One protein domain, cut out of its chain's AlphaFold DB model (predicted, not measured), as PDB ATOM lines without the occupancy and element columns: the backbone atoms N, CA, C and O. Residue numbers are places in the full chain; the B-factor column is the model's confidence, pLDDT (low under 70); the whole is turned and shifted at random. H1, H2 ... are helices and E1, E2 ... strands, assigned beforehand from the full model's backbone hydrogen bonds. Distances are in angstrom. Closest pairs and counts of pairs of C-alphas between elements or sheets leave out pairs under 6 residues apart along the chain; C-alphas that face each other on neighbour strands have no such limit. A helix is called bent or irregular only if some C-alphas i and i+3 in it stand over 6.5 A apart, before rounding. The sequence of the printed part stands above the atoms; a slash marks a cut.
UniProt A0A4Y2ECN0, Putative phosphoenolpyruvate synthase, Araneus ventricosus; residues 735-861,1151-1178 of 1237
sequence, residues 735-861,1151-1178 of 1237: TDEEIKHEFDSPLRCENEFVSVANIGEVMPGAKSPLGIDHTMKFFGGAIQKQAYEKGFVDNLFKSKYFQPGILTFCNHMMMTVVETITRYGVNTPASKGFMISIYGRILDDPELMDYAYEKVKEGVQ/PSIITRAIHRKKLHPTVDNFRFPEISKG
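This is residues 735 to 861 and 1151 to 1178 of the 1237 residues of the protein "Putative phosphoenolpyruvate synthase" of Araneus ventricosus (UniProt A0A4Y2ECN0). A small twisted sheet of four short strands, E2, E3, E1 and E4, forms the middle of an elongated body, with H1 and H7 together at one end of its length and H4, H5 and H6 grouped at the other. The long helix H3 runs past the sheet on the side of E2 and E3, grazing it with residues 772 to 780, and the unnamed stretch 790 to 805 leads back from its end into E2. The printed part has 155 residues with seven named helices and four named strands, in the order H1 E1 H2 H3 E2 E3 H4 H5 H6 H7 E4. The sheet, in the order E2 - E3 - E1 - E4, is antiparallel throughout, and the class is mixed, helices and strands. The whole is compact, with a radius of gyration of the C-alphas of 16.9 A and spans of 53 by 34 by 26 A.

H1, residues 736 to 741, is not on the sheet. It touches H7, residues 1151 to 1168, about perpendicular at 76 degrees, where the closest C-alphas are those of Ile 739 and Arg 1160, 6.5 A apart; H7 touches H1 with residues 1159 to 1167 alone. E1, residues 753 to 755, is an inner strand of the sheet. It is antiparallel to the edge strand E4, residues 1175 to 1177, with N 754 and O 1176 within hydrogen-bond range at 2.9 A. H2, residues 759 to 762, and H3, residues 769 to 789, are on the sheet, but each only grazes it. E2, residues 806 to 809, and E3, residues 812 to 816, are a hairpin, with N 807 and O 814 at 2.8 A. E3 is staggered: it pairs with E2 over residues 812 to 815 and with E1 over residues 815 to 816, where N 755 and O 815 are 2.8 A apart. E1, H2 H3 and E2 form a split strand-helix-strand unit, two strands running the same way with E3 between them, and its crossover is right-handed. H4, residues 817 to 822, stands up from the sheet at 71 degrees, with a height over the sheet of 8.9 A. It touches H5, residues 829 to 839, at a shallow tilt of 25 degrees, opposite ways, as a helical hairpin; the closest C-alphas are those of Ile 821 and Ser 831, 5.7 A apart. H4 also touches H6, residues 846 to 855, the same way at a tilt of 68 degrees, only just steep; the closest C-alphas are those of Val 818 and Ala 852, 5.5 A apart. H5 and H6 are apart. Every O i to N i+4 pair is within hydrogen-bond range in H1, H3, H4, H5 and H6, and 12 of 14 in H7, while H2 is too short for such a pair.

H1 begins at C-alpha 736, (89.670, 136.404, 113.260). H3 is 30.4 A long and ends at C-alpha 789, (112.380, 133.414, 77.010). E3, the longest strand, measures 13.2 A, E2 10.4 A, H5 15.2 A and H6 14.2 A. H7 measures 25.6 A, has a kink of 35 degrees near residue 1162, and is irregular, with C-alphas 1162 and 1165 7.2 A apart. E4 ends at C-alpha 1177, (108.493, 121.320, 109.022).

The two C-alphas farthest apart, those of Pro 829 and Pro 1151, are 55.8 A apart. Residues 862 to 1150 are not printed, and C-alphas 861 and 1151 are 51.9 A apart across this cut. The links H1 to E1 and H3 to E2 are long. Mean pLDDT of the printed part is 83.2; 19 residues are under 70, among them residues 791 to 798 and 857 to 861.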
ATOM      1  N   THR A 735      85.601 134.992 110.841       87.00
ATOM      2  CA  THR A 735      86.280 135.005 112.145       87.00
ATOM      3  C   THR A 735      87.686 135.605 112.053       87.00
ATOM      4  O   THR A 735      88.277 135.706 110.977       87.00
ATOM      5  N   ASP A 736      88.267 135.970 113.201       90.56
ATOM      6  CA  ASP A 736      89.670 136.404 113.260       90.56
ATOM      7  C   ASP A 736      90.621 135.339 112.690       90.56
ATOM      8  O   ASP A 736      91.625 135.685 112.068       90.56
ATOM      9  N   GLU A 737      90.306 134.058 112.882       88.06
ATOM     10  CA  GLU A 737      91.122 132.946 112.400       88.06
ATOM     11  C   GLU A 737      91.085 132.823 110.875       88.06
ATOM     12  O   GLU A 737      92.127 132.719 110.228       88.06
ATOM     13  N   GLU A 738      89.901 132.968 110.277       90.81
ATOM     14  CA  GLU A 738      89.757 133.008 108.821       90.81
ATOM     15  C   GLU A 738      90.573 134.147 108.200       90.81
ATOM     16  O   GLU A 738      91.283 133.933 107.218       90.81
ATOM     17  N   ILE A 739      90.516 135.347 108.789       92.44
ATOM     18  CA  ILE A 739      91.214 136.529 108.266       92.44
ATOM     19  C   ILE A 739      92.738 136.403 108.394       92.44
ATOM     20  O   ILE A 739      93.462 136.841 107.496       92.44
ATOM     21  N   LYS A 740      93.253 135.799 109.475       92.06
ATOM     22  CA  LYS A 740      94.699 135.552 109.635       92.06
ATOM     23  C   LYS A 740      95.238 134.605 108.564       92.06
ATOM     24  O   LYS A 740      96.313 134.866 108.027       92.06
ATOM     25  N   HIS A 741      94.485 133.550 108.255       91.81
ATOM     26  CA  HIS A 741      94.905 132.464 107.367       91.81
ATOM     27  C   HIS A 741      94.394 132.608 105.926       91.81
ATOM     28  O   HIS A 741      94.658 131.752 105.076       91.81
ATOM     29  N   GLU A 742      93.680 133.689 105.601       91.56
ATOM     30  CA  GLU A 742      93.061 133.913 104.292       91.56
ATOM     31  C   GLU A 742      94.072 133.847 103.133       91.56
ATOM     32  O   GLU A 742      93.765 133.319 102.056       91.56
ATOM     33  N   PHE A 743      95.265 134.402 103.353       92.69
ATOM     34  CA  PHE A 743      96.340 134.480 102.367       92.69
ATOM     35  C   PHE A 743      97.366 133.364 102.519       92.69
ATOM     36  O   PHE A 743      98.373 133.402 101.822       92.69
ATOM     37  N   ASP A 744      97.149 132.372 103.386       93.62
ATOM     38  CA  ASP A 744      98.118 131.286 103.527       93.62
ATOM     39  C   ASP A 744      98.188 130.453 102.250       93.62
ATOM     40  O   ASP A 744      97.155 130.120 101.669       93.62
ATOM     41  N   SER A 745      99.387 130.088 101.828       92.25
ATOM     42  CA  SER A 745      99.596 129.193 100.697       92.25
ATOM     43  C   SER A 745      99.314 127.734 101.095       92.25
ATOM     44  O   SER A 745      99.537 127.352 102.246       92.25
ATOM     45  N   PRO A 746      98.828 126.885 100.175       91.62
ATOM     46  CA  PRO A 746      98.648 125.466 100.462       91.62
ATOM     47  C   PRO A 746     100.004 124.755 100.543       91.62
ATOM     48  O   PRO A 746     100.835 124.879  99.642       91.62
ATOM     49  N   LEU A 747     100.216 123.966 101.599       90.50
ATOM     50  CA  LEU A 747     101.289 122.977 101.647       90.50
ATOM     51  C   LEU A 747     100.846 121.749 100.863       90.50
ATOM     52  O   LEU A 747      99.694 121.335 100.936       90.50
ATOM     53  N   ARG A 748     101.765 121.142 100.117       86.19
ATOM     54  CA  ARG A 748     101.438 119.981  99.276       86.19
ATOM     55  C   ARG A 748     101.463 118.666 100.040       86.19
ATOM     56  O   ARG A 748     100.845 117.699  99.613       86.19
ATOM     57  N   CYS A 749     102.157 118.638 101.170       89.00
ATOM     58  CA  CYS A 749     102.232 117.493 102.061       89.00
ATOM     59  C   CYS A 749     102.464 117.943 103.509       89.00
ATOM     60  O   CYS A 749     102.828 119.088 103.776       89.00
ATOM     61  N   GLU A 750     102.286 117.024 104.455       89.75
ATOM     62  CA  GLU A 750     102.510 117.259 105.889       89.75
ATOM     63  C   GLU A 750     103.996 117.434 106.238       89.75
ATOM     64  O   GLU A 750     104.329 118.039 107.254       89.75
ATOM     65  N   ASN A 751     104.891 116.920 105.388       85.50
ATOM     66  CA  ASN A 751     106.343 116.937 105.591       85.50
ATOM     67  C   ASN A 751     107.058 118.035 104.788       85.50
ATOM     68  O   ASN A 751     108.269 117.957 104.599       85.50
ATOM     69  N   GLU A 752     106.332 119.035 104.285       88.81
ATOM     70  CA  GLU A 752     106.932 120.141 103.535       88.81
ATOM     71  C   GLU A 752     107.832 120.977 104.460       88.81
ATOM     72  O   GLU A 752     107.468 121.264 105.601       88.81
ATOM     73  N   PHE A 753     109.004 121.382 103.972       91.31
ATOM     74  CA  PHE A 753     109.911 122.250 104.722       91.31
ATOM     75  C   PHE A 753     109.845 123.660 104.157       91.31
ATOM     76  O   PHE A 753     110.066 123.869 102.961       91.31
ATOM     77  N   VAL A 754     109.602 124.638 105.021       93.12
ATOM     78  CA  VAL A 754     109.561 126.051 104.642       93.12
ATOM     79  C   VAL A 754     110.510 126.869 105.496       93.12
ATOM     80  O   VAL A 754     110.840 126.491 106.618       93.12
ATOM     81  N   SER A 755     110.969 127.994 104.965       92.38
ATOM     82  CA  SER A 755     111.944 128.839 105.633       92.38
ATOM     83  C   SER A 755     111.662 130.324 105.455       92.38
ATOM     84  O   SER A 755     111.231 130.777 104.393       92.38
ATOM     85  N   VAL A 756     111.969 131.083 106.507       91.81
ATOM     86  CA  VAL A 756     112.054 132.550 106.483       91.81
ATOM     87  C   VAL A 756     113.493 133.047 106.293       91.81
ATOM     88  O   VAL A 756     113.726 134.255 106.289       91.81
ATOM     89  N   ALA A 757     114.478 132.159 106.119       87.19
ATOM     90  CA  ALA A 757     115.866 132.549 105.881       87.19
ATOM     91  C   ALA A 757     115.980 133.408 104.615       87.19
ATOM     92  O   ALA A 757     115.348 133.108 103.599       87.19
ATOM     93  N   ASN A 758     116.788 134.475 104.672       84.50
ATOM     94  CA  ASN A 758     116.954 135.506 103.634       84.50
ATOM     95  C   ASN A 758     115.672 136.319 103.334       84.50
ATOM     96  O   ASN A 758     115.682 137.546 103.420       84.50
ATOM     97  N   ILE A 759     114.536 135.671 103.055       85.25
ATOM     98  CA  ILE A 759     113.270 136.354 102.760       85.25
ATOM     99  C   ILE A 759     112.752 137.160 103.954       85.25
ATOM    100  O   ILE A 759     112.254 138.261 103.756       85.25
ATOM    101  N   GLY A 760     112.952 136.693 105.187       82.94
ATOM    102  CA  GLY A 760     112.594 137.422 106.403       82.94
ATOM    103  C   GLY A 760     113.415 138.699 106.616       82.94
ATOM    104  O   GLY A 760     112.925 139.631 107.242       82.94
ATOM    105  N   GLU A 761     114.628 138.790 106.058       82.62
ATOM    106  CA  GLU A 761     115.442 140.017 106.076       82.62
ATOM    107  C   GLU A 761     114.998 140.995 104.978       82.62
ATOM    108  O   GLU A 761     114.887 142.201 105.197       82.62
ATOM    109  N   VAL A 762     114.734 140.473 103.778       84.75
ATOM    110  CA  VAL A 762     114.399 141.277 102.594       84.75
ATOM    111  C   VAL A 762     112.938 141.740 102.607       84.75
ATOM    112  O   VAL A 762     112.610 142.834 102.142       84.75
ATOM    113  N   MET A 763     112.051 140.914 103.151       90.19
ATOM    114  CA  MET A 763     110.608 141.099 103.222       90.19
ATOM    115  C   MET A 763     110.099 140.913 104.666       90.19
ATOM    116  O   MET A 763     109.236 140.066 104.885       90.19
ATOM    117  N   PRO A 764     110.581 141.709 105.640       89.50
ATOM    118  CA  PRO A 764     110.306 141.476 107.053       89.50
ATOM    119  C   PRO A 764     108.846 141.732 107.432       89.50
ATOM    120  O   PRO A 764     108.208 142.647 106.901       89.50
ATOM    121  N   GLY A 765     108.379 140.974 108.426       90.69
ATOM    122  CA  GLY A 765     107.049 141.096 109.021       90.69
ATOM    123  C   GLY A 765     105.906 140.704 108.085       90.69
ATOM    124  O   GLY A 765     106.110 140.228 106.963       90.69
ATOM    125  N   ALA A 766     104.688 140.955 108.550       93.88
ATOM    126  CA  ALA A 766     103.488 140.769 107.760       93.88
ATOM    127  C   ALA A 766     103.374 141.863 106.695       93.88
ATOM    128  O   ALA A 766     103.693 143.038 106.928       93.88
ATOM    129  N   LYS A 767     102.865 141.475 105.527       94.25
ATOM    130  CA  LYS A 767     102.517 142.389 104.438       94.25
ATOM    131  C   LYS A 767     101.045 142.759 104.463       94.25
ATOM    132  O   LYS A 767     100.205 142.029 104.985       94.25
ATOM    133  N   SER A 768     100.738 143.914 103.887       95.44
ATOM    134  CA  SER A 768      99.360 144.280 103.573       95.44
ATOM    135  C   SER A 768      98.755 143.316 102.528       95.44
ATOM    136  O   SER A 768      99.494 142.832 101.668       95.44
ATOM    137  N   PRO A 769      97.440 143.033 102.560       96.81
ATOM    138  CA  PRO A 769      96.750 142.224 101.549       96.81
ATOM    139  C   PRO A 769      97.043 142.634 100.099       96.81
ATOM    140  O   PRO A 769      97.406 141.781  99.289       96.81
ATOM    141  N   LEU A 770      96.985 143.938  99.784       97.69
ATOM    142  CA  LEU A 770      97.349 144.450  98.457       97.69
ATOM    143  C   LEU A 770      98.825 144.193  98.151       97.69
ATOM    144  O   LEU A 770      99.182 143.839  97.030       97.69
ATOM    145  N   GLY A 771      99.691 144.361  99.155       95.38
ATOM    146  CA  GLY A 771     101.115 144.075  99.055       95.38
ATOM    147  C   GLY A 771     101.406 142.615  98.728       95.38
ATOM    148  O   GLY A 771     102.269 142.367  97.888       95.38
ATOM    149  N   ILE A 772     100.690 141.663  99.332       94.50
ATOM    150  CA  ILE A 772     100.812 140.230  99.024       94.50
ATOM    151  C   ILE A 772     100.339 139.958  97.601       94.50
ATOM    152  O   ILE A 772     101.123 139.454  96.798       94.50
ATOM    153  N   ASP A 773      99.096 140.333  97.285       93.88
ATOM    154  CA  ASP A 773      98.471 140.061  95.987       93.88
ATOM    155  C   ASP A 773      99.333 140.608  94.837       93.88
ATOM    156  O   ASP A 773      99.742 139.869  93.940       93.88
ATOM    157  N   HIS A 774      99.733 141.879  94.933       93.75
ATOM    158  CA  HIS A 774     100.622 142.513  93.963       93.75
ATOM    159  C   HIS A 774     101.986 141.816  93.870       93.75
ATOM    160  O   HIS A 774     102.465 141.542  92.773       93.75
ATOM    161  N   THR A 775     102.646 141.551  95.004       91.06
ATOM    162  CA  THR A 775     104.013 141.002  95.011       91.06
ATOM    163  C   THR A 775     104.054 139.598  94.413       91.06
ATOM    164  O   THR A 775     104.930 139.321  93.593       91.06
ATOM    165  N   MET A 776     103.092 138.738  94.759       88.75
ATOM    166  CA  MET A 776     102.988 137.377  94.219       88.75
ATOM    167  C   MET A 776     102.737 137.386  92.704       88.75
ATOM    168  O   MET A 776     103.408 136.670  91.956       88.75
ATOM    169  N   LYS A 777     101.829 138.247  92.224       88.94
ATOM    170  CA  LYS A 777     101.535 138.406  90.788       88.94
ATOM    171  C   LYS A 777     102.738 138.970  90.017       88.94
ATOM    172  O   LYS A 777     103.125 138.416  88.990       88.94
ATOM    173  N   PHE A 778     103.386 140.009  90.549       89.12
ATOM    174  CA  PHE A 778     104.532 140.668  89.917       89.12
ATOM    175  C   PHE A 778     105.757 139.751  89.786       89.12
ATOM    176  O   PHE A 778     106.326 139.629  88.700       89.12
ATOM    177  N   PHE A 779     106.166 139.074  90.867       86.00
ATOM    178  CA  PHE A 779     107.296 138.144  90.794       86.00
ATOM    179  C   PHE A 779     106.954 136.892  89.986       86.00
ATOM    180  O   PHE A 779     107.771 136.471  89.168       86.00
ATOM    181  N   GLY A 780     105.749 136.339  90.154       82.94
ATOM    182  CA  GLY A 780     105.292 135.178  89.395       82.94
ATOM    183  C   GLY A 780     105.330 135.399  87.885       82.94
ATOM    184  O   GLY A 780     105.959 134.622  87.166       82.94
ATOM    185  N   GLY A 781     104.743 136.505  87.411       81.06
ATOM    186  CA  GLY A 781     104.746 136.862  85.992       81.06
ATOM    187  C   GLY A 781     106.159 137.081  85.442       81.06
ATOM    188  O   GLY A 781     106.513 136.538  84.392       81.06
ATOM    189  N   ALA A 782     107.014 137.797  86.183       82.75
ATOM    190  CA  ALA A 782     108.402 138.032  85.785       82.75
ATOM    191  C   ALA A 782     109.208 136.725  85.647       82.75
ATOM    192  O   ALA A 782     109.992 136.575  84.702       82.75
ATOM    193  N   ILE A 783     109.012 135.776  86.567       79.12
ATOM    194  CA  ILE A 783     109.680 134.468  86.548       79.12
ATOM    195  C   ILE A 783     109.185 133.620  85.375       79.12
ATOM    196  O   ILE A 783     109.999 133.081  84.624       79.12
ATOM    197  N   GLN A 784     107.871 133.540  85.163       77.50
ATOM    198  CA  GLN A 784     107.289 132.768  84.060       77.50
ATOM    199  C   GLN A 784     107.733 133.295  82.695       77.50
ATOM    200  O   GLN A 784     108.147 132.521  81.828       77.50
ATOM    201  N   LYS A 785     107.745 134.621  82.523       79.81
ATOM    202  CA  LYS A 785     108.267 135.272  81.317       79.81
ATOM    203  C   LYS A 785     109.748 134.962  81.098       79.81
ATOM    204  O   LYS A 785     110.161 134.668  79.977       79.81
ATOM    205  N   GLN A 786     110.557 134.977  82.162       77.25
ATOM    206  CA  GLN A 786     111.970 134.604  82.083       77.25
ATOM    207  C   GLN A 786     112.171 133.137  81.678       77.25
ATOM    208  O   GLN A 786     113.022 132.864  80.830       77.25
ATOM    209  N   ALA A 787     111.416 132.207  82.265       74.31
ATOM    210  CA  ALA A 787     111.486 130.785  81.932       74.31
ATOM    211  C   ALA A 787     111.171 130.560  80.442       74.31
ATOM    212  O   ALA A 787     111.966 129.956  79.714       74.31
ATOM    213  N   TYR A 788     110.080 131.167  79.957       74.44
ATOM    214  CA  TYR A 788     109.690 131.112  78.549       74.44
ATOM    215  C   TYR A 788     110.791 131.621  77.605       74.44
ATOM    216  O   TYR A 788     111.187 130.914  76.679       74.44
ATOM    217  N   GLU A 789     111.331 132.819  77.852       75.06
ATOM    218  CA  GLU A 789     112.380 133.414  77.010       75.06
ATOM    219  C   GLU A 789     113.682 132.605  76.998       75.06
ATOM    220  O   GLU A 789     114.382 132.566  75.984       75.06
ATOM    221  N   LYS A 790     114.018 131.949  78.115       70.38
ATOM    222  CA  LYS A 790     115.195 131.076  78.213       70.38
ATOM    223  C   LYS A 790     114.956 129.676  77.625       70.38
ATOM    224  O   LYS A 790     115.896 128.881  77.572       70.38
ATOM    225  N   GLY A 791     113.746 129.377  77.151       62.78
ATOM    226  CA  GLY A 791     113.422 128.135  76.449       62.78
ATOM    227  C   GLY A 791     113.374 126.895  77.343       62.78
ATOM    228  O   GLY A 791     113.597 125.790  76.849       62.78
ATOM    229  N   PHE A 792     113.106 127.057  78.641       65.62
ATOM    230  CA  PHE A 792     112.864 125.941  79.554       65.62
ATOM    231  C   PHE A 792     111.656 126.231  80.444       65.62
ATOM    232  O   PHE A 792     111.386 127.375  80.797       65.62
ATOM    233  N   VAL A 793     110.920 125.186  80.809       54.53
ATOM    234  CA  VAL A 793     109.852 125.298  81.802       54.53
ATOM    235  C   VAL A 793     110.484 124.994  83.151       54.53
ATOM    236  O   VAL A 793     110.930 123.873  83.379       54.53
ATOM    237  N   ASP A 794     110.587 126.000  84.015       57.31
ATOM    238  CA  ASP A 794     110.906 125.752  85.417       57.31
ATOM    239  C   ASP A 794     109.695 125.050  86.048       57.31
ATOM    240  O   ASP A 794     108.596 125.613  86.069       57.31
ATOM    241  N   ASN A 795     109.874 123.815  86.525       54.31
ATOM    242  CA  ASN A 795     108.805 123.054  87.181       54.31
ATOM    243  C   ASN A 795     108.228 123.825  88.384       54.31
ATOM    244  O   ASN A 795     107.053 123.663  88.698       54.31
ATOM    245  N   LEU A 796     109.014 124.726  88.990       57.75
ATOM    246  CA  LEU A 796     108.593 125.594  90.089       57.75
ATOM    247  C   LEU A 796     107.588 126.678  89.692       57.75
ATOM    248  O   LEU A 796     107.036 127.323  90.570       57.75
ATOM    249  N   PHE A 797     107.346 126.916  88.402       60.84
ATOM    250  CA  PHE A 797     106.489 128.022  87.951       60.84
ATOM    251  C   PHE A 797     105.593 127.645  86.769       60.84
ATOM    252  O   PHE A 797     105.045 128.518  86.096       60.84
ATOM    253  N   LYS A 798     105.433 126.340  86.516       65.38
ATOM    254  CA  LYS A 798     104.613 125.808  85.423       65.38
ATOM    255  C   LYS A 798     103.112 126.022  85.640       65.38
ATOM    256  O   LYS A 798     102.387 126.168  84.658       65.38
ATOM    257  N   SER A 799     102.656 126.034  86.893       75.75
ATOM    258  CA  SER A 799     101.231 126.168  87.190       75.75
ATOM    259  C   SER A 799     100.709 127.589  86.995       75.75
ATOM    260  O   SER A 799     101.398 128.582  87.236       75.75
ATOM    261  N   LYS A 800      99.449 127.662  86.562       81.12
ATOM    262  CA  LYS A 800      98.679 128.894  86.360       81.12
ATOM    263  C   LYS A 800      97.907 129.330  87.614       81.12
ATOM    264  O   LYS A 800      97.522 130.495  87.719       81.12
ATOM    265  N   TYR A 801      97.661 128.407  88.544       84.62
ATOM    266  CA  TYR A 801      96.744 128.605  89.674       84.62
ATOM    267  C   TYR A 801      97.413 128.491  91.044       84.62
ATOM    268  O   TYR A 801      96.863 129.004  92.017       84.62
ATOM    269  N   PHE A 802      98.605 127.891  91.121       80.00
ATOM    270  CA  PHE A 802      99.436 127.882  92.322       80.00
ATOM    271  C   PHE A 802     100.889 128.229  91.975       80.00
ATOM    272  O   PHE A 802     101.346 127.997  90.858       80.00
ATOM    273  N   GLN A 803     101.624 128.802  92.927       74.25
ATOM    274  CA  GLN A 803     103.042 129.127  92.756       74.25
ATOM    275  C   GLN A 803     103.874 128.342  93.776       74.25
ATOM    276  O   GLN A 803     103.827 128.655  94.963       74.25
ATOM    277  N   PRO A 804     104.620 127.309  93.346       66.31
ATOM    278  CA  PRO A 804     105.631 126.696  94.196       66.31
ATOM    279  C   PRO A 804     106.808 127.653  94.466       66.31
ATOM    280  O   PRO A 804     107.073 128.591  93.716       66.31
ATOM    281  N   GLY A 805     107.547 127.417  95.553       77.44
ATOM    282  CA  GLY A 805     108.802 128.117  95.853       77.44
ATOM    283  C   GLY A 805     108.679 129.348  96.753       77.44
ATOM    284  O   GLY A 805     109.489 129.489  97.664       77.44
ATOM    285  N   ILE A 806     107.675 130.208  96.547       84.75
ATOM    286  CA  ILE A 806     107.365 131.337  97.442       84.75
ATOM    287  C   ILE A 806     105.977 131.114  98.026       84.75
ATOM    288  O   ILE A 806     105.010 130.946  97.291       84.75
ATOM    289  N   LEU A 807     105.894 131.122  99.350       89.75
ATOM    290  CA  LEU A 807     104.676 130.869 100.101       89.75
ATOM    291  C   LEU A 807     104.358 132.046 101.011       89.75
ATOM    292  O   LEU A 807     105.195 132.905 101.290       89.75
ATOM    293  N   THR A 808     103.143 132.037 101.523       93.50
ATOM    294  CA  THR A 808     102.635 133.001 102.491       93.50
ATOM    295  C   THR A 808     102.015 132.260 103.667       93.50
ATOM    296  O   THR A 808     101.288 131.300 103.442       93.50
ATOM    297  N   PHE A 809     102.285 132.682 104.904       94.06
ATOM    298  CA  PHE A 809     101.605 132.193 106.116       94.06
ATOM    299  C   PHE A 809     101.427 133.331 107.115       94.06
ATOM    300  O   PHE A 809     102.385 134.054 107.393       94.06
ATOM    301  N   CYS A 810     100.211 133.537 107.620       94.19
ATOM    302  CA  CYS A 810      99.827 134.690 108.437       94.19
ATOM    303  C   CYS A 810     100.383 136.003 107.858       94.19
ATOM    304  O   CYS A 810     101.077 136.760 108.540       94.19
ATOM    305  N   ASN A 811     100.170 136.234 106.560       94.81
ATOM    306  CA  ASN A 811     100.683 137.387 105.807       94.81
ATOM    307  C   ASN A 811     102.221 137.560 105.768       94.81
ATOM    308  O   ASN A 811     102.700 138.600 105.307       94.81
ATOM    309  N   HIS A 812     103.006 136.572 106.211       94.38
ATOM    310  CA  HIS A 812     104.466 136.546 106.092       94.38
ATOM    311  C   HIS A 812     104.895 135.765 104.860       94.38
ATOM    312  O   HIS A 812     104.365 134.692 104.594       94.38
ATOM    313  N   MET A 813     105.889 136.278 104.139       92.88
ATOM    314  CA  MET A 813     106.475 135.587 102.992       92.88
ATOM    315  C   MET A 813     107.492 134.541 103.461       92.88
ATOM    316  O   MET A 813     108.334 134.827 104.313       92.88
ATOM    317  N   MET A 814     107.441 133.354 102.870       92.25
ATOM    318  CA  MET A 814     108.319 132.217 103.144       92.25
ATOM    319  C   MET A 814     108.786 131.593 101.826       92.25
ATOM    320  O   MET A 814     108.241 131.884 100.762       92.25
ATOM    321  N   MET A 815     109.793 130.725 101.883       90.00
ATOM    322  CA  MET A 815     110.239 129.934 100.735       90.00
ATOM    323  C   MET A 815     110.244 128.451 101.073       90.00
ATOM    324  O   MET A 815     110.505 128.080 102.216       90.00
ATOM    325  N   THR A 816     109.992 127.594 100.090       89.06
ATOM    326  CA  THR A 816     110.132 126.150 100.291       89.06
ATOM    327  C   THR A 816     111.605 125.741 100.245       89.06
ATOM    328  O   THR A 816     112.389 126.200  99.404       89.06
ATOM    329  N   VAL A 817     112.021 124.893 101.185       89.88
ATOM    330  CA  VAL A 817     113.436 124.551 101.370       89.88
ATOM    331  C   VAL A 817     113.910 123.597 100.282       89.88
ATOM    332  O   VAL A 817     114.956 123.842  99.683       89.88
ATOM    333  N   VAL A 818     113.148 122.541  99.982       85.50
ATOM    334  CA  VAL A 818     113.584 121.481  99.057       85.50
ATOM    335  C   VAL A 818     113.812 122.008  97.647       85.50
ATOM    336  O   VAL A 818     114.877 121.800  97.074       85.50
ATOM    337  N   GLU A 819     112.859 122.747  97.099       80.06
ATOM    338  CA  GLU A 819     112.927 123.371  95.776       80.06
ATOM    339  C   GLU A 819     114.128 124.318  95.673       80.06
ATOM    340  O   GLU A 819     114.814 124.374  94.651       80.06
ATOM    341  N   THR A 820     114.431 125.020  96.767       78.19
ATOM    342  CA  THR A 820     115.583 125.917  96.863       78.19
ATOM    343  C   THR A 820     116.899 125.136  96.843       78.19
ATOM    344  O   THR A 820     117.794 125.465  96.063       78.19
ATOM    345  N   ILE A 821     117.050 124.089  97.665       79.44
ATOM    346  CA  ILE A 821     118.329 123.365  97.796       79.44
ATOM    347  C   ILE A 821     118.601 122.396  96.640       79.44
ATOM    348  O   ILE A 821     119.756 122.085  96.359       79.44
ATOM    349  N   THR A 822     117.566 121.933  95.941       76.19
ATOM    350  CA  THR A 822     117.688 120.941  94.857       76.19
ATOM    351  C   THR A 822     117.771 121.550  93.458       76.19
ATOM    352  O   THR A 822     118.015 120.823  92.495       76.19
ATOM    353  N   ARG A 823     117.667 122.881  93.332       72.06
ATOM    354  CA  ARG A 823     117.664 123.621  92.055       72.06
ATOM    355  C   ARG A 823     118.804 123.249  91.093       72.06
ATOM    356  O   ARG A 823     118.614 123.253  89.881       72.06
ATOM    357  N   TYR A 824     119.982 122.914  91.625       68.62
ATOM    358  CA  TYR A 824     121.172 122.512  90.858       68.62
ATOM    359  C   TYR A 824     121.541 121.031  91.066       68.62
ATOM    360  O   TYR A 824     122.717 120.654  91.025       68.62
ATOM    361  N   GLY A 825     120.535 120.194  91.323       69.88
ATOM    362  CA  GLY A 825     120.680 118.790  91.691       69.88
ATOM    363  C   GLY A 825     120.953 118.582  93.181       69.88
ATOM    364  O   GLY A 825     121.477 119.456  93.880       69.88
ATOM    365  N   VAL A 826     120.614 117.392  93.676       73.44
ATOM    366  CA  VAL A 826     120.798 117.033  95.087       73.44
ATOM    367  C   VAL A 826     122.283 116.794  95.381       73.44
ATOM    368  O   VAL A 826     122.954 116.059  94.660       73.44
ATOM    369  N   ASN A 827     122.803 117.404  96.450       71.75
ATOM    370  CA  ASN A 827     124.169 117.190  96.951       71.75
ATOM    371  C   ASN A 827     125.329 117.506  95.978       71.75
ATOM    372  O   ASN A 827     126.449 117.015  96.146       71.75
ATOM    373  N   THR A 828     125.116 118.381  94.997       70.81
ATOM    374  CA  THR A 828     126.176 118.872  94.107       70.81
ATOM    375  C   THR A 828     126.967 120.010  94.775       70.81
ATOM    376  O   THR A 828     126.445 120.716  95.643       70.81
ATOM    377  N   PRO A 829     128.229 120.275  94.378       64.38
ATOM    378  CA  PRO A 829     128.936 121.479  94.825       64.38
ATOM    379  C   PRO A 829     128.151 122.765  94.536       64.38
ATOM    380  O   PRO A 829     128.280 123.740  95.277       64.38
ATOM    381  N   ALA A 830     127.323 122.746  93.483       64.38
ATOM    382  CA  ALA A 830     126.495 123.875  93.108       64.38
ATOM    383  C   ALA A 830     125.309 124.096  94.051       64.38
ATOM    384  O   ALA A 830     125.115 125.219  94.518       64.38
ATOM    385  N   SER A 831     124.580 123.039  94.424       71.19
ATOM    386  CA  SER A 831     123.538 123.155  95.451       71.19
ATOM    387  C   SER A 831     124.107 123.536  96.814       71.19
ATOM    388  O   SER A 831     123.530 124.385  97.484       71.19
ATOM    389  N   LYS A 832     125.283 123.022  97.202       73.00
ATOM    390  CA  LYS A 832     125.953 123.428  98.454       73.00
ATOM    391  C   LYS A 832     126.347 124.904  98.475       73.00
ATOM    392  O   LYS A 832     126.108 125.588  99.469       73.00
ATOM    393  N   GLY A 833     126.906 125.419  97.378       68.69
ATOM    394  CA  GLY A 833     127.209 126.846  97.254       68.69
ATOM    395  C   GLY A 833     125.954 127.723  97.283       68.69
ATOM    396  O   GLY A 833     125.953 128.774  97.925       68.69
ATOM    397  N   PHE A 834     124.873 127.272  96.644       73.31
ATOM    398  CA  PHE A 834     123.587 127.967  96.677       73.31
ATOM    399  C   PHE A 834     122.962 127.968  98.082       73.31
ATOM    400  O   PHE A 834     122.525 129.020  98.541       73.31
ATOM    401  N   MET A 835     123.017 126.846  98.812       77.81
ATOM    402  CA  MET A 835     122.581 126.764 100.214       77.81
ATOM    403  C   MET A 835     123.303 127.784 101.093       77.81
ATOM    404  O   MET A 835     122.650 128.550 101.792       77.81
ATOM    405  N   ILE A 836     124.631 127.881 100.997       74.38
ATOM    406  CA  ILE A 836     125.400 128.885 101.748       74.38
ATOM    407  C   ILE A 836     124.982 130.309 101.354       74.38
ATOM    408  O   ILE A 836     124.903 131.184 102.209       74.38
ATOM    409  N   SER A 837     124.676 130.555 100.078       73.00
ATOM    410  CA  SER A 837     124.225 131.875  99.619       73.00
ATOM    411  C   SER A 837     122.851 132.282 100.163       73.00
ATOM    412  O   SER A 837     122.596 133.483 100.235       73.00
ATOM    413  N   ILE A 838     121.965 131.330 100.469       77.94
ATOM    414  CA  ILE A 838     120.596 131.594 100.941       77.94
ATOM    415  C   ILE A 838     120.501 131.491 102.467       77.94
ATOM    416  O   ILE A 838     119.945 132.379 103.103       77.94
ATOM    417  N   TYR A 839     121.068 130.440 103.057       82.00
ATOM    418  CA  TYR A 839     120.975 130.124 104.486       82.00
ATOM    419  C   TYR A 839     122.219 130.538 105.282       82.00
ATOM    420  O   TYR A 839     122.250 130.395 106.500       82.00
ATOM    421  N   GLY A 840     123.295 130.974 104.619       76.38
ATOM    422  CA  GLY A 840     124.590 131.227 105.266       76.38
ATOM    423  C   GLY A 840     125.347 129.956 105.674       76.38
ATOM    424  O   GLY A 840     126.477 130.044 106.149       76.38
ATOM    425  N   ARG A 841     124.747 128.773 105.483       79.81
ATOM    426  CA  ARG A 841     125.269 127.458 105.877       79.81
ATOM    427  C   ARG A 841     124.763 126.355 104.946       79.81
ATOM    428  O   ARG A 841     123.825 126.556 104.181       79.81
ATOM    429  N   ILE A 842     125.387 125.184 105.032       80.56
ATOM    430  CA  ILE A 842     124.880 123.954 104.412       80.56
ATOM    431  C   ILE A 842     123.814 123.358 105.342       80.56
ATOM    432  O   ILE A 842     124.010 123.324 106.558       80.56
ATOM    433  N   LEU A 843     122.691 122.920 104.771       84.75
ATOM    434  CA  LEU A 843     121.650 122.187 105.488       84.75
ATOM    435  C   LEU A 843     121.894 120.686 105.292       84.75
ATOM    436  O   LEU A 843     121.593 120.154 104.231       84.75
ATOM    437  N   ASP A 844     122.458 120.025 106.303       79.25
ATOM    438  CA  ASP A 844     122.760 118.583 106.289       79.25
ATOM    439  C   ASP A 844     121.798 117.791 107.206       79.25
ATOM    440  O   ASP A 844     122.195 116.841 107.879       79.25
ATOM    441  N   ASP A 845     120.528 118.202 107.275       85.50
ATOM    442  CA  ASP A 845     119.489 117.479 108.020       85.50
ATOM    443  C   ASP A 845     119.095 116.186 107.266       85.50
ATOM    444  O   ASP A 845     118.670 116.273 106.110       85.50
ATOM    445  N   PRO A 846     119.236 114.987 107.871       87.06
ATOM    446  CA  PRO A 846     118.945 113.730 107.186       87.06
ATOM    447  C   PRO A 846     117.496 113.603 106.701       87.06
ATOM    448  O   PRO A 846     117.280 113.126 105.590       87.06
ATOM    449  N   GLU A 847     116.511 114.060 107.482       86.38
ATOM    450  CA  GLU A 847     115.097 113.966 107.103       86.38
ATOM    451  C   GLU A 847     114.770 114.897 105.933       86.38
ATOM    452  O   GLU A 847     114.061 114.505 105.003       86.38
ATOM    453  N   LEU A 848     115.309 116.120 105.958       87.94
ATOM    454  CA  LEU A 848     115.191 117.071 104.851       87.94
ATOM    455  C   LEU A 848     115.793 116.495 103.566       87.94
ATOM    456  O   LEU A 848     115.203 116.630 102.493       87.94
ATOM    457  N   MET A 849     116.965 115.864 103.666       85.69
ATOM    458  CA  MET A 849     117.656 115.302 102.509       85.69
ATOM    459  C   MET A 849     116.938 114.072 101.955       85.69
ATOM    460  O   MET A 849     116.769 113.984 100.741       85.69
ATOM    461  N   ASP A 850     116.450 113.173 102.811       83.69
ATOM    462  CA  ASP A 850     115.638 112.025 102.395       83.69
ATOM    463  C   ASP A 850     114.361 112.476 101.673       83.69
ATOM    464  O   ASP A 850     114.028 111.962 100.602       83.69
ATOM    465  N   TYR A 851     113.683 113.497 102.209       83.38
ATOM    466  CA  TYR A 851     112.528 114.108 101.554       83.38
ATOM    467  C   TYR A 851     112.905 114.759 100.211       83.38
ATOM    468  O   TYR A 851     112.206 114.573  99.214       83.38
ATOM    469  N   ALA A 852     114.043 115.457 100.137       82.06
ATOM    470  CA  ALA A 852     114.537 116.057  98.898       82.06
ATOM    471  C   ALA A 852     114.853 115.014  97.809       82.06
ATOM    472  O   ALA A 852     114.539 115.239  96.639       82.06
ATOM    473  N   TYR A 853     115.435 113.869  98.186       79.62
ATOM    474  CA  TYR A 853     115.703 112.750  97.278       79.62
ATOM    475  C   TYR A 853     114.428 112.087  96.759       79.62
ATOM    476  O   TYR A 853     114.387 111.650  95.609       79.62
ATOM    477  N   GLU A 854     113.391 111.994  97.591       76.38
ATOM    478  CA  GLU A 854     112.102 111.453  97.168       76.38
ATOM    479  C   GLU A 854     111.379 112.392  96.197       76.38
ATOM    480  O   GLU A 854     110.810 111.926  95.206       76.38
ATOM    481  N   LYS A 855     111.399 113.696  96.495       75.00
ATOM    482  CA  LYS A 855     110.696 114.720  95.720       75.00
ATOM    483  C   LYS A 855     111.326 114.899  94.337       75.00
ATOM    484  O   LYS A 855     110.622 114.856  93.339       75.00
ATOM    485  N   VAL A 856     112.658 114.992  94.252       70.56
ATOM    486  CA  VAL A 856     113.374 115.285  92.996       70.56
ATOM    487  C   VAL A 856     114.051 114.030  92.433       70.56
ATOM    488  O   VAL A 856     115.218 113.756  92.713       70.56
ATOM    489  N   LYS A 857     113.323 113.268  91.602       57.84
ATOM    490  CA  LYS A 857     113.820 112.015  90.986       57.84
ATOM    491  C   LYS A 857     114.789 112.227  89.812       57.84
ATOM    492  O   LYS A 857     115.698 111.422  89.627       57.84
ATOM    493  N   GLU A 858     114.626 113.294  89.026       53.44
ATOM    494  CA  GLU A 858     115.485 113.618  87.877       53.44
ATOM    495  C   GLU A 858     115.789 115.124  87.861       53.44
ATOM    496  O   GLU A 858     114.884 115.956  87.836       53.44
ATOM    497  N   GLY A 859     117.072 115.505  87.899       49.97
ATOM    498  CA  GLY A 859     117.465 116.908  87.744       49.97
ATOM    499  C   GLY A 859     117.079 117.437  86.358       49.97
ATOM    500  O   GLY A 859     117.090 116.684  85.385       49.97
ATOM    501  N   VAL A 860     116.765 118.734  86.254       52.12
ATOM    502  CA  VAL A 860     116.397 119.390  84.985       52.12
ATOM    503  C   VAL A 860     117.439 119.064  83.906       52.12
ATOM    504  O   VAL A 860     118.582 119.520  83.986       52.12
ATOM    505  N   GLN A 861     117.064 118.279  82.887       49.88
ATOM    506  CA  GLN A 861     117.933 118.024  81.737       49.88
ATOM    507  C   GLN A 861     118.083 119.315  80.930       49.88
ATOM    508  O   GLN A 861     117.181 119.749  80.215       49.88
ATOM    509  N   PRO A1151      79.479 146.849 100.545       83.94
ATOM    510  CA  PRO A1151      79.912 147.077 101.926       83.94
ATOM    511  C   PRO A1151      80.615 145.885 102.591       83.94
ATOM    512  O   PRO A1151      81.359 146.074 103.559       83.94
ATOM    513  N   SER A1152      80.395 144.659 102.100       83.19
ATOM    514  CA  SER A1152      81.040 143.455 102.648       83.19
ATOM    515  C   SER A1152      82.552 143.488 102.413       83.19
ATOM    516  O   SER A1152      83.322 143.216 103.334       83.19
ATOM    517  N   ILE A1153      82.979 143.955 101.233       89.81
ATOM    518  CA  ILE A1153      84.390 144.172 100.885       89.81
ATOM    519  C   ILE A1153      85.038 145.182 101.848       89.81
ATOM    520  O   ILE A1153      86.126 144.937 102.370       89.81
ATOM    521  N   ILE A1154      84.355 146.296 102.140       91.88
ATOM    522  CA  ILE A1154      84.851 147.321 103.074       91.88
ATOM    523  C   ILE A1154      84.948 146.779 104.500       91.88
ATOM    524  O   ILE A1154      85.953 146.995 105.179       91.88
ATOM    525  N   THR A1155      83.928 146.047 104.954       89.31
ATOM    526  CA  THR A1155      83.902 145.442 106.293       89.31
ATOM    527  C   THR A1155      85.071 144.475 106.478       89.31
ATOM    528  O   THR A1155      85.794 144.576 107.473       89.31
ATOM    529  N   ARG A1156      85.332 143.626 105.477       90.94
ATOM    530  CA  ARG A1156      86.484 142.717 105.456       90.94
ATOM    531  C   ARG A1156      87.818 143.464 105.473       90.94
ATOM    532  O   ARG A1156      88.702 143.131 106.259       90.94
ATOM    533  N   ALA A1157      87.966 144.523 104.675       95.75
ATOM    534  CA  ALA A1157      89.178 145.345 104.672       95.75
ATOM    535  C   ALA A1157      89.438 146.022 106.032       95.75
ATOM    536  O   ALA A1157      90.577 146.052 106.502       95.75
ATOM    537  N   ILE A1158      88.390 146.520 106.701       94.69
ATOM    538  CA  ILE A1158      88.487 147.102 108.050       94.69
ATOM    539  C   ILE A1158      88.939 146.039 109.058       94.69
ATOM    540  O   ILE A1158      89.793 146.316 109.903       94.69
ATOM    541  N   HIS A1159      88.403 144.820 108.961       93.62
ATOM    542  CA  HIS A1159      88.784 143.698 109.820       93.62
ATOM    543  C   HIS A1159      90.255 143.307 109.624       93.62
ATOM    544  O   HIS A1159      91.008 143.245 110.598       93.62
ATOM    545  N   ARG A1160      90.708 143.180 108.370       96.44
ATOM    546  CA  ARG A1160      92.124 142.960 108.021       96.44
ATOM    547  C   ARG A1160      93.026 144.065 108.586       96.44
ATOM    548  O   ARG A1160      94.042 143.762 109.211       96.44
ATOM    549  N   LYS A1161      92.644 145.341 108.431       96.50
ATOM    550  CA  LYS A1161      93.388 146.497 108.976       96.50
ATOM    551  C   LYS A1161      93.495 146.439 110.501       96.50
ATOM    552  O   LYS A1161      94.565 146.709 111.041       96.50
ATOM    553  N   LYS A1162      92.416 146.047 111.189       95.81
ATOM    554  CA  LYS A1162      92.381 145.886 112.653       95.81
ATOM    555  C   LYS A1162      93.336 144.790 113.140       95.81
ATOM    556  O   LYS A1162      93.992 144.990 114.157       95.81
ATOM    557  N   LEU A1163      93.418 143.657 112.439       95.50
ATOM    558  CA  LEU A1163      94.254 142.514 112.840       95.50
ATOM    559  C   LEU A1163      95.725 142.642 112.428       95.50
ATOM    560  O   LEU A1163      96.587 142.012 113.040       95.50
ATOM    561  N   HIS A1164      96.031 143.460 111.420       95.50
ATOM    562  CA  HIS A1164      97.379 143.574 110.864       95.50
ATOM    563  C   HIS A1164      98.486 143.854 111.899       95.50
ATOM    564  O   HIS A1164      99.510 143.186 111.803       95.50
ATOM    565  N   PRO A1165      98.324 144.737 112.911       94.50
ATOM    566  CA  PRO A1165      99.354 144.939 113.935       94.50
ATOM    567  C   PRO A1165      99.675 143.676 114.748       94.50
ATOM    568  O   PRO A1165     100.836 143.430 115.061       94.50
ATOM    569  N   THR A1166      98.664 142.864 115.070       93.56
ATOM    570  CA  THR A1166      98.850 141.592 115.785       93.56
ATOM    571  C   THR A1166      99.603 140.602 114.911       93.56
ATOM    572  O   THR A1166     100.595 140.022 115.344       93.56
ATOM    573  N   VAL A1167      99.158 140.454 113.661       93.56
ATOM    574  CA  VAL A1167      99.774 139.534 112.703       93.56
ATOM    575  C   VAL A1167     101.219 139.939 112.416       93.56
ATOM    576  O   VAL A1167     102.086 139.081 112.413       93.56
ATOM    577  N   ASP A1168     101.522 141.232 112.266       93.31
ATOM    578  CA  ASP A1168     102.877 141.745 111.997       93.31
ATOM    579  C   ASP A1168     103.906 141.451 113.104       93.31
ATOM    580  O   ASP A1168     105.121 141.420 112.867       93.31
ATOM    581  N   ASN A1169     103.430 141.195 114.321       91.31
ATOM    582  CA  ASN A1169     104.276 140.830 115.450       91.31
ATOM    583  C   ASN A1169     104.615 139.337 115.500       91.31
ATOM    584  O   ASN A1169     105.512 138.963 116.257       91.31
ATOM    585  N   PHE A1170     103.972 138.491 114.690       91.94
ATOM    586  CA  PHE A1170     104.312 137.072 114.634       91.94
ATOM    587  C   PHE A1170     105.763 136.864 114.202       91.94
ATOM    588  O   PHE A1170     106.319 137.582 113.366       91.94
ATOM    589  N   ARG A1171     106.402 135.871 114.812       88.94
ATOM    590  CA  ARG A1171     107.755 135.429 114.482       88.94
ATOM    591  C   ARG A1171     107.701 133.939 114.225       88.94
ATOM    592  O   ARG A1171     107.011 133.230 114.943       88.94
ATOM    593  N   PHE A1172     108.409 133.489 113.204       91.19
ATOM    594  CA  PHE A1172     108.435 132.090 112.796       91.19
ATOM    595  C   PHE A1172     109.847 131.528 112.965       91.19
ATOM    596  O   PHE A1172     110.812 132.289 112.817       91.19
ATOM    597  N   PRO A1173     109.989 130.220 113.240       90.44
ATOM    598  CA  PRO A1173     111.282 129.553 113.185       90.44
ATOM    599  C   PRO A1173     111.941 129.738 111.814       90.44
ATOM    600  O   PRO A1173     111.251 129.781 110.794       90.44
ATOM    601  N   GLU A1174     113.279 129.802 111.774       89.25
ATOM    602  CA  GLU A1174     114.031 129.956 110.515       89.25
ATOM    603  C   GLU A1174     113.644 128.887 109.490       89.25
ATOM    604  O   GLU A1174     113.467 129.211 108.318       89.25
ATOM    605  N   ILE A1175     113.501 127.637 109.935       91.19
ATOM    606  CA  ILE A1175     113.023 126.498 109.151       91.19
ATOM    607  C   ILE A1175     111.896 125.839 109.945       91.19
ATOM    608  O   ILE A1175     112.065 125.536 111.124       91.19
ATOM    609  N   SER A1176     110.758 125.618 109.296       91.81
ATOM    610  CA  SER A1176     109.599 124.908 109.840       91.81
ATOM    611  C   SER A1176     109.324 123.660 109.001       91.81
ATOM    612  O   SER A1176     109.406 123.715 107.773       91.81
ATOM    613  N   LYS A1177     108.992 122.546 109.660       91.19
ATOM    614  CA  LYS A1177     108.493 121.320 109.022       91.19
ATOM    615  C   LYS A1177     106.977 121.255 109.198       91.19
ATOM    616  O   LYS A1177     106.490 121.372 110.322       91.19
ATOM    617  N   GLY A1178     106.248 121.052 108.108       89.56
ATOM    618  CA  GLY A1178     104.790 121.086 108.089       89.56
ATOM    619  C   GLY A1178     104.232 122.504 108.220       89.56
ATOM    620  O   GLY A1178     104.868 123.476 107.811       89.56
TER     621      GLY A1178